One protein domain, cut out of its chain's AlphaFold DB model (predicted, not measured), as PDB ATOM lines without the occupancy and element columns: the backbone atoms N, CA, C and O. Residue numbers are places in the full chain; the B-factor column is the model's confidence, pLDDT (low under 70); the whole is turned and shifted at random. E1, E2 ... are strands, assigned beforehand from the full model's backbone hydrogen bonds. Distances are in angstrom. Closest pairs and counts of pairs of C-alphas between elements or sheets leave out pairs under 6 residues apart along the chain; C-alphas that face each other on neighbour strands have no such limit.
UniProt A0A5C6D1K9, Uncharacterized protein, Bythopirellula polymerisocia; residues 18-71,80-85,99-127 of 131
ATOM      1  N   THR A  18     104.603  94.496 138.430       52.00
ATOM      2  CA  THR A  18     103.714  95.512 137.852       52.00
ATOM      3  C   THR A  18     102.611  95.865 138.848       52.00
ATOM      4  O   THR A  18     101.824  95.009 139.256       52.00
ATOM      5  N   VAL A  19     102.594  97.123 139.279       63.16
ATOM      6  CA  VAL A  19     101.479  97.741 140.007       63.16
ATOM      7  C   VAL A  19     100.566  98.362 138.952       63.16
ATOM      8  O   VAL A  19     101.078  98.955 138.000       63.16
ATOM      9  N   GLY A  20      99.247  98.205 139.096       67.62
ATOM     10  CA  GLY A  20      98.285  98.861 138.205       67.62
ATOM     11  C   GLY A  20      98.471 100.381 138.225       67.62
ATOM     12  O   GLY A  20      98.898 100.948 139.235       67.62
ATOM     13  N   ILE A  21      98.195 101.044 137.104       82.19
ATOM     14  CA  ILE A  21      98.353 102.499 136.978       82.19
ATOM     15  C   ILE A  21      97.002 103.108 136.645       82.19
ATOM     16  O   ILE A  21      96.421 102.828 135.601       82.19
ATOM     17  N   ASN A  22      96.554 104.028 137.493       88.81
ATOM     18  CA  ASN A  22      95.365 104.818 137.237       88.81
ATOM     19  C   ASN A  22      95.744 106.159 136.600       88.81
ATOM     20  O   ASN A  22      96.862 106.652 136.737       88.81
ATOM     21  N   TYR A  23      94.789 106.784 135.925       92.00
ATOM     22  CA  TYR A  23      94.911 108.135 135.389       92.00
ATOM     23  C   TYR A  23      93.678 108.944 135.758       92.00
ATOM     24  O   TYR A  23      92.577 108.398 135.850       92.00
ATOM     25  N   GLN A  24      93.849 110.252 135.923       94.12
ATOM     26  CA  GLN A  24      92.708 111.154 136.026       94.12
ATOM     27  C   GLN A  24      92.112 111.380 134.633       94.12
ATOM     28  O   GLN A  24      92.805 111.806 133.711       94.12
ATOM     29  N   PHE A  25      90.822 111.120 134.472       95.00
ATOM     30  CA  PHE A  25      90.057 111.427 133.271       95.00
ATOM     31  C   PHE A  25      89.050 112.522 133.579       95.00
ATOM     32  O   PHE A  25      88.285 112.405 134.533       95.00
ATOM     33  N   ILE A  26      89.020 113.559 132.745       96.44
ATOM     34  CA  ILE A  26      88.186 114.746 132.953       96.44
ATOM     35  C   ILE A  26      87.315 114.969 131.717       96.44
ATOM     36  O   ILE A  26      87.788 114.946 130.580       96.44
ATOM     37  N   CYS A  27      86.017 115.180 131.925       97.06
ATOM     38  CA  CYS A  27      85.105 115.629 130.886       97.06
ATOM     39  C   CYS A  27      84.979 117.153 130.928       97.06
ATOM     40  O   CYS A  27      84.279 117.692 131.781       97.06
ATOM     41  N   GLU A  28      85.561 117.842 129.952       96.00
ATOM     42  CA  GLU A  28      85.544 119.312 129.869       96.00
ATOM     43  C   GLU A  28      84.144 119.906 129.617       96.00
ATOM     44  O   GLU A  28      83.931 121.100 129.799       96.00
ATOM     45  N   ASN A  29      83.169 119.085 129.209       97.12
ATOM     46  CA  ASN A  29      81.802 119.543 128.946       97.12
ATOM     47  C   ASN A  29      80.918 119.582 130.204       97.12
ATOM     48  O   ASN A  29      80.110 120.490 130.364       97.12
ATOM     49  N   CYS A  30      81.027 118.579 131.081       96.38
ATOM     50  CA  CYS A  30      80.171 118.469 132.274       96.38
ATOM     51  C   CYS A  30      80.946 118.441 133.598       96.38
ATOM     52  O   CYS A  30      80.333 118.268 134.647       96.38
ATOM     53  N   ASN A  31      82.271 118.606 133.545       95.06
ATOM     54  CA  ASN A  31      83.199 118.561 134.680       95.06
ATOM     55  C   ASN A  31      83.158 117.246 135.473       95.06
ATOM     56  O   ASN A  31      83.509 117.209 136.646       95.06
ATOM     57  N   TYR A  32      82.700 116.158 134.848       95.19
ATOM     58  CA  TYR A  32      82.818 114.834 135.443       95.19
ATOM     59  C   TYR A  32      84.280 114.389 135.455       95.19
ATOM     60  O   TYR A  32      84.957 114.497 134.430       95.19
ATOM     61  N   GLU A  33      84.717 113.822 136.574       94.56
ATOM     62  CA  GLU A  33      86.067 113.306 136.763       94.56
ATOM     63  C   GLU A  33      86.036 111.854 137.247       94.56
ATOM     64  O   GLU A  33      85.140 111.456 137.995       94.56
ATOM     65  N   ALA A  34      87.019 111.064 136.821       91.69
ATOM     66  CA  ALA A  34      87.220 109.692 137.272       91.69
ATOM     67  C   ALA A  34      88.712 109.367 137.360       91.69
ATOM     68  O   ALA A  34      89.483 109.794 136.504       91.69
ATOM     69  N   VAL A  35      89.111 108.577 138.358       92.00
ATOM     70  CA  VAL A  35      90.464 108.014 138.456       92.00
ATOM     71  C   VAL A  35      90.362 106.510 138.237       92.00
ATOM     72  O   VAL A  35      89.870 105.792 139.100       92.00
ATOM     73  N   VAL A  36      90.770 106.051 137.056       91.62
ATOM     74  CA  VAL A  36      90.631 104.657 136.587       91.62
ATOM     75  C   VAL A  36      91.822 104.284 135.702       91.62
ATOM     76  O   VAL A  36      92.545 105.178 135.258       91.62
ATOM     77  N   SER A  37      92.051 103.003 135.418       91.62
ATOM     78  CA  SER A  37      93.143 102.563 134.532       91.62
ATOM     79  C   SER A  37      92.975 103.070 133.089       91.62
ATOM     80  O   SER A  37      93.946 103.369 132.390       91.62
ATOM     81  N   GLY A  38      91.730 103.263 132.651       91.62
ATOM     82  CA  GLY A  38      91.380 103.787 131.332       91.62
ATOM     83  C   GLY A  38      91.339 102.735 130.224       91.62
ATOM     84  O   GLY A  38      91.565 103.059 129.054       91.62
ATOM     85  N   GLY A  39      91.063 101.488 130.588       90.06
ATOM     86  CA  GLY A  39      91.065 100.330 129.707       90.06
ATOM     87  C   GLY A  39      91.378  99.065 130.493       90.06
ATOM     88  O   GLY A  39      91.151  99.010 131.700       90.06
ATOM     89  N   ASP A  40      91.891  98.055 129.800       87.31
ATOM     90  CA  ASP A  40      92.380  96.839 130.442       87.31
ATOM     91  C   ASP A  40      93.713  97.105 131.154       87.31
ATOM     92  O   ASP A  40      94.581  97.798 130.619       87.31
ATOM     93  N   ASP A  41      93.868  96.546 132.351       81.88
ATOM     94  CA  ASP A  41      95.056  96.702 133.187       81.88
ATOM     95  C   ASP A  41      95.358  95.406 133.947       81.88
ATOM     96  O   ASP A  41      94.505  94.527 134.116       81.88
ATOM     97  N   VAL A  42      96.611  95.253 134.360       75.31
ATOM     98  CA  VAL A  42      97.097  94.054 135.040       75.31
ATOM     99  C   VAL A  42      97.919  94.445 136.258       75.31
ATOM    100  O   VAL A  42      98.934  95.131 136.172       75.31
ATOM    101  N   GLY A  43      97.468  93.982 137.419       67.75
ATOM    102  CA  GLY A  43      98.226  94.043 138.659       67.75
ATOM    103  C   GLY A  43      98.985  92.742 138.915       67.75
ATOM    104  O   GLY A  43      98.884  91.765 138.173       67.75
ATOM    105  N   MET A  44      99.707  92.690 140.034       66.44
ATOM    106  CA  MET A  44     100.496  91.512 140.422       66.44
ATOM    107  C   MET A  44      99.675  90.217 140.561       66.44
ATOM    108  O   MET A  44     100.230  89.127 140.423       66.44
ATOM    109  N   VAL A  45      98.383  90.319 140.885       70.56
ATOM    110  CA  VAL A  45      97.527  89.169 141.231       70.56
ATOM    111  C   VAL A  45      96.194  89.144 140.490       70.56
ATOM    112  O   VAL A  45      95.444  88.183 140.634       70.56
ATOM    113  N   SER A  46      95.879  90.176 139.713       74.50
ATOM    114  CA  SER A  46      94.577  90.303 139.069       74.50
ATOM    115  C   SER A  46      94.660  91.046 137.746       74.50
ATOM    116  O   SER A  46      95.564  91.849 137.508       74.50
ATOM    117  N   CYS A  47      93.674  90.787 136.897       81.31
ATOM    118  CA  CYS A  47      93.384  91.602 135.729       81.31
ATOM    119  C   CYS A  47      92.167  92.471 136.040       81.31
ATOM    120  O   CYS A  47      91.195  92.001 136.643       81.31
ATOM    121  N   THR A  48      92.212  93.727 135.619       83.62
ATOM    122  CA  THR A  48      91.111  94.679 135.744       83.62
ATOM    123  C   THR A  48      90.761  95.256 134.380       83.62
ATOM    124  O   THR A  48      91.528  95.183 133.422       83.62
ATOM    125  N   THR A  49      89.555  95.795 134.263       89.81
ATOM    126  CA  THR A  49      89.159  96.597 133.105       89.81
ATOM    127  C   THR A  49      88.341  97.780 133.581       89.81
ATOM    128  O   THR A  49      87.530  97.654 134.506       89.81
ATOM    129  N   THR A  50      88.522  98.926 132.938       92.25
ATOM    130  CA  THR A  50      87.643 100.064 133.154       92.25
ATOM    131  C   THR A  50      86.297  99.810 132.476       92.25
ATOM    132  O   THR A  50      86.204  99.477 131.293       92.25
ATOM    133  N   ILE A  51      85.213 100.008 133.218       92.88
ATOM    134  CA  ILE A  51      83.841  99.953 132.722       92.88
ATOM    135  C   ILE A  51      83.158 101.308 132.851       92.88
ATOM    136  O   ILE A  51      83.426 102.088 133.759       92.88
ATOM    137  N   SER A  52      82.207 101.552 131.958       94.81
ATOM    138  CA  SER A  52      81.205 102.599 132.077       94.81
ATOM    139  C   SER A  52      79.886 101.978 132.513       94.81
ATOM    140  O   SER A  52      79.337 101.121 131.815       94.81
ATOM    141  N   CYS A  53      79.370 102.415 133.660       92.81
ATOM    142  CA  CYS A  53      78.037 102.055 134.119       92.81
ATOM    143  C   CYS A  53      77.040 103.138 133.703       92.81
ATOM    144  O   CYS A  53      77.130 104.279 134.156       92.81
ATOM    145  N   GLN A  54      76.069 102.780 132.866       90.38
ATOM    146  CA  GLN A  54      75.078 103.728 132.350       90.38
ATOM    147  C   GLN A  54      74.010 104.092 133.382       90.38
ATOM    148  O   GLN A  54      73.422 105.164 133.289       90.38
ATOM    149  N   ASP A  55      73.759 103.217 134.357       89.19
ATOM    150  CA  ASP A  55      72.767 103.469 135.403       89.19
ATOM    151  C   ASP A  55      73.350 104.313 136.548       89.19
ATOM    152  O   ASP A  55      72.673 105.205 137.049       89.19
ATOM    153  N   CYS A  56      74.626 104.111 136.905       87.31
ATOM    154  CA  CYS A  56      75.338 104.993 137.842       87.31
ATOM    155  C   CYS A  56      75.773 106.313 137.182       87.31
ATOM    156  O   CYS A  56      75.878 107.344 137.845       87.31
ATOM    157  N   GLY A  57      76.052 106.293 135.875       91.38
ATOM    158  CA  GLY A  57      76.659 107.420 135.172       91.38
ATOM    159  C   GLY A  57      78.093 107.681 135.642       91.38
ATOM    160  O   GLY A  57      78.467 108.841 135.841       91.38
ATOM    161  N   GLU A  58      78.863 106.611 135.860       91.75
ATOM    162  CA  GLU A  58      80.224 106.631 136.418       91.75
ATOM    163  C   GLU A  58      81.139 105.608 135.722       91.75
ATOM    164  O   GLU A  58      80.660 104.646 135.105       91.75
ATOM    165  N   LEU A  59      82.452 105.844 135.801       93.25
ATOM    166  CA  LEU A  59      83.498 104.903 135.406       93.25
ATOM    167  C   LEU A  59      84.044 104.167 136.633       93.25
ATOM    168  O   LEU A  59      84.222 104.777 137.685       93.25
ATOM    169  N   PHE A  60      84.343 102.877 136.477       90.12
ATOM    170  CA  PHE A  60      84.908 102.029 137.529       90.12
ATOM    171  C   PHE A  60      85.974 101.104 136.956       90.12
ATOM    172  O   PHE A  60      85.792 100.613 135.847       90.12
ATOM    173  N   ASP A  61      87.006 100.782 137.732       88.44
ATOM    174  CA  ASP A  61      87.820  99.596 137.465       88.44
ATOM    175  C   ASP A  61      87.200  98.388 138.163       88.44
ATOM    176  O   ASP A  61      86.851  98.441 139.345       88.44
ATOM    177  N   VAL A  62      87.038  97.299 137.419       85.50
ATOM    178  CA  VAL A  62      86.482  96.046 137.938       85.50
ATOM    179  C   VAL A  62      87.433  94.897 137.664       85.50
ATOM    180  O   VAL A  62      88.057  94.835 136.605       85.50
ATOM    181  N   VAL A  63      87.534  93.982 138.625       84.44
ATOM    182  CA  VAL A  63      88.337  92.765 138.487       84.44
ATOM    183  C   VAL A  63      87.672  91.843 137.474       84.44
ATOM    184  O   VAL A  63      86.501  91.496 137.610       84.44
ATOM    185  N   THR A  64      88.430  91.435 136.464       80.50
ATOM    186  CA  THR A  64      88.002  90.479 135.438       80.50
ATOM    187  C   THR A  64      88.593  89.088 135.673       80.50
ATOM    188  O   THR A  64      87.997  88.095 135.258       80.50
ATOM    189  N   SER A  65      89.715  89.002 136.396       76.69
ATOM    190  CA  SER A  65      90.330  87.753 136.851       76.69
ATOM    191  C   SER A  65      91.126  87.962 138.132       76.69
ATOM    192  O   SER A  65      91.858  88.937 138.263       76.69
ATOM    193  N   GLU A  66      91.024  87.001 139.051       71.62
ATOM    194  CA  GLU A  66      91.851  86.889 140.267       71.62
ATOM    195  C   GLU A  66      93.115  86.036 140.046       71.62
ATOM    196  O   GLU A  66      93.772  85.607 140.995       71.62
ATOM    197  N   LYS A  67      93.428  85.709 138.791       65.19
ATOM    198  CA  LYS A  67      94.678  85.051 138.408       65.19
ATOM    199  C   LYS A  67      95.657  86.087 137.852       65.19
ATOM    200  O   LYS A  67      95.207  87.016 137.175       65.19
ATOM    201  N   PRO A  68      96.973  85.892 138.065       58.09
ATOM    202  CA  PRO A  68      98.003  86.654 137.370       58.09
ATOM    203  C   PRO A  68      97.810  86.583 135.856       58.09
ATOM    204  O   PRO A  68      97.282  85.592 135.342       58.09
ATOM    205  N   TRP A  69      98.259  87.621 135.155       57.25
ATOM    206  CA  TRP A  69      98.125  87.680 133.708       57.25
ATOM    207  C   TRP A  69      98.857  86.507 133.030       57.25
ATOM    208  O   TRP A  69     100.049  86.301 133.257       57.25
ATOM    209  N   ASP A  70      98.139  85.735 132.212       61.94
ATOM    210  CA  ASP A  70      98.653  84.599 131.444       61.94
ATOM    211  C   ASP A  70      98.320  84.809 129.961       61.94
ATOM    212  O   ASP A  70      97.158  84.722 129.556       61.94
ATOM    213  N   GLU A  71      99.353  85.053 129.148       57.03
ATOM    214  CA  GLU A  71      99.252  85.301 127.703       57.03
ATOM    215  C   GLU A  71      98.447  84.234 126.949       57.03
ATOM    216  O   GLU A  71      97.790  84.544 125.953       57.03
ATOM    217  N   LEU A  80      81.283  91.354 133.796       84.38
ATOM    218  CA  LEU A  80      81.427  92.753 134.190       84.38
ATOM    219  C   LEU A  80      80.323  93.093 135.187       84.38
ATOM    220  O   LEU A  80      79.148  93.142 134.826       84.38
ATOM    221  N   VAL A  81      80.700  93.353 136.435       83.31
ATOM    222  CA  VAL A  81      79.754  93.677 137.505       83.31
ATOM    223  C   VAL A  81      79.987  95.106 137.968       83.31
ATOM    224  O   VAL A  81      81.090  95.467 138.363       83.31
ATOM    225  N   CYS A  82      78.940  95.933 137.940       83.62
ATOM    226  CA  CYS A  82      79.006  97.267 138.528       83.62
ATOM    227  C   CYS A  82      79.166  97.154 140.056       83.62
ATOM    228  O   CYS A  82      78.331  96.498 140.688       83.62
ATOM    229  N   PRO A  83      80.154  97.828 140.677       77.81
ATOM    230  CA  PRO A  83      80.300  97.829 142.135       77.81
ATOM    231  C   PRO A  83      79.186  98.612 142.855       77.81
ATOM    232  O   PRO A  83      79.073  98.539 144.075       77.81
ATOM    233  N   GLY A  84      78.328  99.314 142.108       68.56
ATOM    234  CA  GLY A  84      77.372 100.279 142.639       68.56
ATOM    235  C   GLY A  84      77.993 101.675 142.752       68.56
ATOM    236  O   GLY A  84      79.196 101.831 142.541       68.56
ATOM    237  N   PRO A  85      77.187 102.713 143.036       63.78
ATOM    238  CA  PRO A  85      77.723 104.050 143.258       63.78
ATOM    239  C   PRO A  85      78.702 104.022 144.432       63.78
ATOM    240  O   PRO A  85      78.435 103.369 145.445       63.78
ATOM    241  N   SER A  99      75.667  96.718 144.539       60.69
ATOM    242  CA  SER A  99      76.429  96.088 143.452       60.69
ATOM    243  C   SER A  99      75.458  95.340 142.539       60.69
ATOM    244  O   SER A  99      75.177  94.152 142.714       60.69
ATOM    245  N   ASN A 100      74.849  96.057 141.606       62.16
ATOM    246  CA  ASN A 100      73.764  95.500 140.823       62.16
ATOM    247  C   ASN A 100      74.300  94.851 139.541       62.16
ATOM    248  O   ASN A 100      74.744  95.538 138.619       62.16
ATOM    249  N   ARG A 101      74.190  93.520 139.450       65.38
ATOM    250  CA  ARG A 101      74.482  92.766 138.214       65.38
ATOM    251  C   ARG A 101      73.581  93.158 137.037       65.38
ATOM    252  O   ARG A 101      73.928  92.894 135.896       65.38
ATOM    253  N   ASN A 102      72.442  93.803 137.296       80.56
ATOM    254  CA  ASN A 102      71.526  94.262 136.251       80.56
ATOM    255  C   ASN A 102      71.853  95.666 135.731       80.56
ATOM    256  O   ASN A 102      71.144  96.159 134.852       80.56
ATOM    257  N   HIS A 103      72.884  96.335 136.259       85.94
ATOM    258  CA  HIS A 103      73.326  97.590 135.668       85.94
ATOM    259  C   HIS A 103      73.874  97.356 134.259       85.94
ATOM    260  O   HIS A 103      74.627  96.423 133.983       85.94
ATOM    261  N   ARG A 104      73.509  98.260 133.358       90.25
ATOM    262  CA  ARG A 104      73.977  98.336 131.981       90.25
ATOM    263  C   ARG A 104      75.405  98.851 131.993       90.25
ATOM    264  O   ARG A 104      75.663 100.053 131.907       90.25
ATOM    265  N   VAL A 105      76.329  97.909 132.102       91.06
ATOM    266  CA  VAL A 105      77.766  98.161 132.044       91.06
ATOM    267  C   VAL A 105      78.323  97.850 130.664       91.06
ATOM    268  O   VAL A 105      77.829  96.981 129.943       91.06
ATOM    269  N   ARG A 106      79.364  98.581 130.277       92.88
ATOM    270  CA  ARG A 106      80.156  98.321 129.070       92.88
ATOM    271  C   ARG A 106      81.624  98.550 129.378       92.88
ATOM    272  O   ARG A 106      81.928  99.430 130.176       92.88
ATOM    273  N   ARG A 107      82.522  97.822 128.709       92.88
ATOM    274  CA  ARG A 107      83.952  98.164 128.724       92.88
ATOM    275  C   ARG A 107      84.137  99.594 128.223       92.88
ATOM    276  O   ARG A 107      83.456 100.027 127.289       92.88
ATOM    277  N   TRP A 108      85.040 100.312 128.865       94.94
ATOM    278  CA  TRP A 108      85.409 101.672 128.528       94.94
ATOM    279  C   TRP A 108      86.915 101.711 128.316       94.94
ATOM    280  O   TRP A 108      87.678 101.271 129.166       94.94
ATOM    281  N   ILE A 109      87.338 102.215 127.164       93.69
ATOM    282  CA  ILE A 109      88.746 102.266 126.774       93.69
ATOM    283  C   ILE A 109      89.028 103.694 126.334       93.69
ATOM    284  O   ILE A 109      88.231 104.281 125.599       93.69
ATOM    285  N   PHE A 110      90.145 104.261 126.783       91.12
ATOM    286  CA  PHE A 110      90.575 105.574 126.328       91.12
ATOM    287  C   PHE A 110      91.030 105.537 124.851       91.12
ATOM    288  O   PHE A 110      91.795 104.647 124.475       91.12
ATOM    289  N   PRO A 111      90.656 106.532 124.022       93.69
ATOM    290  CA  PRO A 111      89.721 107.621 124.308       93.69
ATOM    291  C   PRO A 111      88.264 107.143 124.303       93.69
ATOM    292  O   PRO A 111      87.782 106.604 123.310       93.69
ATOM    293  N   GLY A 112      87.552 107.390 125.407       93.50
ATOM    294  CA  GLY A 112      86.184 106.918 125.607       93.50
ATOM    295  C   GLY A 112      85.198 108.031 125.983       93.50
ATOM    296  O   GLY A 112      85.604 109.127 126.388       93.50
ATOM    297  N   PRO A 113      83.883 107.775 125.839       97.00
ATOM    298  CA  PRO A 113      82.840 108.762 126.095       97.00
ATOM    299  C   PRO A 113      82.594 108.964 127.593       97.00
ATOM    300  O   PRO A 113      82.616 108.020 128.378       97.00
ATOM    301  N   CYS A 114      82.275 110.187 127.991       96.69
ATOM    302  CA  CYS A 114      81.837 110.510 129.338       96.69
ATOM    303  C   CYS A 114      80.528 109.769 129.655       96.69
ATOM    304  O   CYS A 114      79.561 109.911 128.901       96.69
ATOM    305  N   PRO A 115      80.432 109.054 130.791       94.94
ATOM    306  CA  PRO A 115      79.224 108.311 131.150       94.94
ATOM    307  C   PRO A 115      78.018 109.214 131.459       94.94
ATOM    308  O   PRO A 115      76.891 108.729 131.471       94.94
ATOM    309  N   LYS A 116      78.231 110.516 131.700       94.25
ATOM    310  CA  LYS A 116      77.162 111.474 132.029       94.25
ATOM    311  C   LYS A 116      76.611 112.230 130.821       94.25
ATOM    312  O   LYS A 116      75.420 112.512 130.782       94.25
ATOM    313  N   CYS A 117      77.456 112.584 129.850       96.00
ATOM    314  CA  CYS A 117      77.045 113.425 128.716       96.00
ATOM    315  C   CYS A 117      77.442 112.892 127.331       96.00
ATOM    316  O   CYS A 117      77.059 113.482 126.326       96.00
ATOM    317  N   GLY A 118      78.208 111.801 127.256       95.88
ATOM    318  CA  GLY A 118      78.633 111.180 125.999       95.88
ATOM    319  C   GLY A 118      79.840 111.827 125.311       95.88
ATOM    320  O   GLY A 118      80.408 111.208 124.417       95.88
ATOM    321  N   GLN A 119      80.277 113.021 125.729       97.00
ATOM    322  CA  GLN A 119      81.458 113.684 125.160       97.00
ATOM    323  C   GLN A 119      82.747 112.923 125.492       97.00
ATOM    324  O   GLN A 119      82.895 112.448 126.614       97.00
ATOM    325  N   THR A 120      83.701 112.842 124.563       97.69
ATOM    326  CA  THR A 120      85.016 112.224 124.814       97.69
ATOM    327  C   THR A 120      85.723 112.874 126.005       97.69
ATOM    328  O   THR A 120      85.736 114.099 126.126       97.69
ATOM    329  N   MET A 121      86.297 112.055 126.887       97.00
ATOM    330  CA  MET A 121      87.056 112.531 128.047       97.00
ATOM    331  C   MET A 121      88.539 112.740 127.716       97.00
ATOM    332  O   MET A 121      89.117 111.997 126.921       97.00
ATOM    333  N   THR A 122      89.157 113.718 128.375       97.06
ATOM    334  CA  THR A 122      90.593 114.008 128.301       97.06
ATOM    335  C   THR A 122      91.340 113.185 129.354       97.06
ATOM    336  O   THR A 122      90.864 113.041 130.481       97.06
ATOM    337  N   LYS A 123      92.508 112.640 128.993       95.75
ATOM    338  CA  LYS A 123      93.413 111.925 129.906       95.75
ATOM    339  C   LYS A 123      94.414 112.902 130.521       95.75
ATOM    340  O   LYS A 123      95.114 113.595 129.787       95.75
ATOM    341  N   GLY A 124      94.468 112.935 131.844       90.12
ATOM    342  CA  GLY A 124      95.416 113.702 132.643       90.12
ATOM    343  C   GLY A 124      96.615 112.870 133.095       90.12
ATOM    344  O   GLY A 124      97.048 111.932 132.419       90.12
ATOM    345  N   GLU A 125      97.166 113.238 134.248       87.75
ATOM    346  CA  GLU A 125      98.365 112.614 134.805       87.75
ATOM    347  C   GLU A 125      98.095 111.209 135.361       87.75
ATOM    348  O   GLU A 125      96.961 110.841 135.690       87.75
ATOM    349  N   ALA A 126      99.163 110.413 135.443       84.75
ATOM    350  CA  ALA A 126      99.133 109.127 136.121       84.75
ATOM    351  C   ALA A 126      99.001 109.344 137.634       84.75
ATOM    352  O   ALA A 126      99.763 110.106 138.229       84.75
ATOM    353  N   VAL A 127      98.062 108.636 138.249       80.94
ATOM    354  CA  VAL A 127      97.872 108.573 139.694       80.94
ATOM    355  C   VAL A 127      98.445 107.242 140.162       80.94
ATOM    356  O   VAL A 127      97.909 106.177 139.861       80.94
TER     357      VAL A 127
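What this domain is: This is residues 18 to 71, 80 to 85 and 99 to 127 of the 131 residues of an uncharacterized protein of Bythopirellula polymerisocia (UniProt A0A5C6D1K9). Two small twisted sheets sit side by side: a three-stranded sheet E2, E1, E7, and a branched sheet in which E4 has E5 on one side and the short strands E3 and E6 on the other. E2, at the edge of the first sheet, is next to E5 near Val 36 and Asp 61, and residues 108 to 121, a long stretch with no named element, lead from E6 in one sheet to E7 in the other. The printed part has 89 residues with seven named strands, E1 to E7 in order along the chain, and no named helix; the neighbour strands are antiparallel and the class is all strand, though just 36 residues are in named elements. It is compact, with a radius of gyration of the C-alphas of 12.8 A and spans of 38 by 32 by 19 A.

How they stand to each other: E1, residues 22 to 26, and E2, residues 33 to 36, form a hairpin, with N 25 and O 34 within hydrogen-bond range at 2.8 A. E1 is the inner strand of its sheet; its other antiparallel neighbour is E7, residues 122 to 127, with N 124 and O 24 at 2.7 A. In the branched, strongly twisted sheet, E3, residues 40 to 42, E4, residues 47 to 53, and E5, residues 58 to 65, make a meander, each strand the antiparallel neighbour of the one before. N 41 and O 48 of E3 and E4 are 2.9 A apart, and N 51 and O 60 of E4 and E5 are 2.8 A apart. E6, residues 105 to 107, is antiparallel to E4 at 130 degrees, with N 52 and O 106 at 2.8 A. E3 is beside residues 47 to 49 of E4 and E6 beside residues 51 to 53, on one side of it; E5 is on the other side. Between the sheets, the closest C-alphas of E2 and E5, those of Val 36 and Asp 61, are 5.9 A apart. E1 is apart from E4 and E5.

Where its parts are: E1 begins at C-alpha 22, (95.365, 104.818, 137.237), and is 13.0 A long; E2 is 9.8 A and E3 7.2 A. E4 is 18.6 A long. E5 is the longest strand by residues, 21.4 A from C-alpha 58, (80.224, 106.631, 136.418), to C-alpha 65. E6 is 7.0 A long. E7, 14.6 A, ends at C-alpha 127, (97.872, 108.573, 139.694).

The domain as a whole: The C-alphas farthest apart, those of Asn 29 and Asp 70, are 38.9 A apart. Residues 72 to 79 and 86 to 98 are cut out, with gaps of 20.4 A between C-alphas 71 and 80 and 8.1 A between C-alphas 85 and 99. The link from E6 to E7 is long. The mean pLDDT of the printed part is 85.1; residues 18 to 20, 43 to 44, 67 to 71, 84 to 85 and 99 to 101 are under 70.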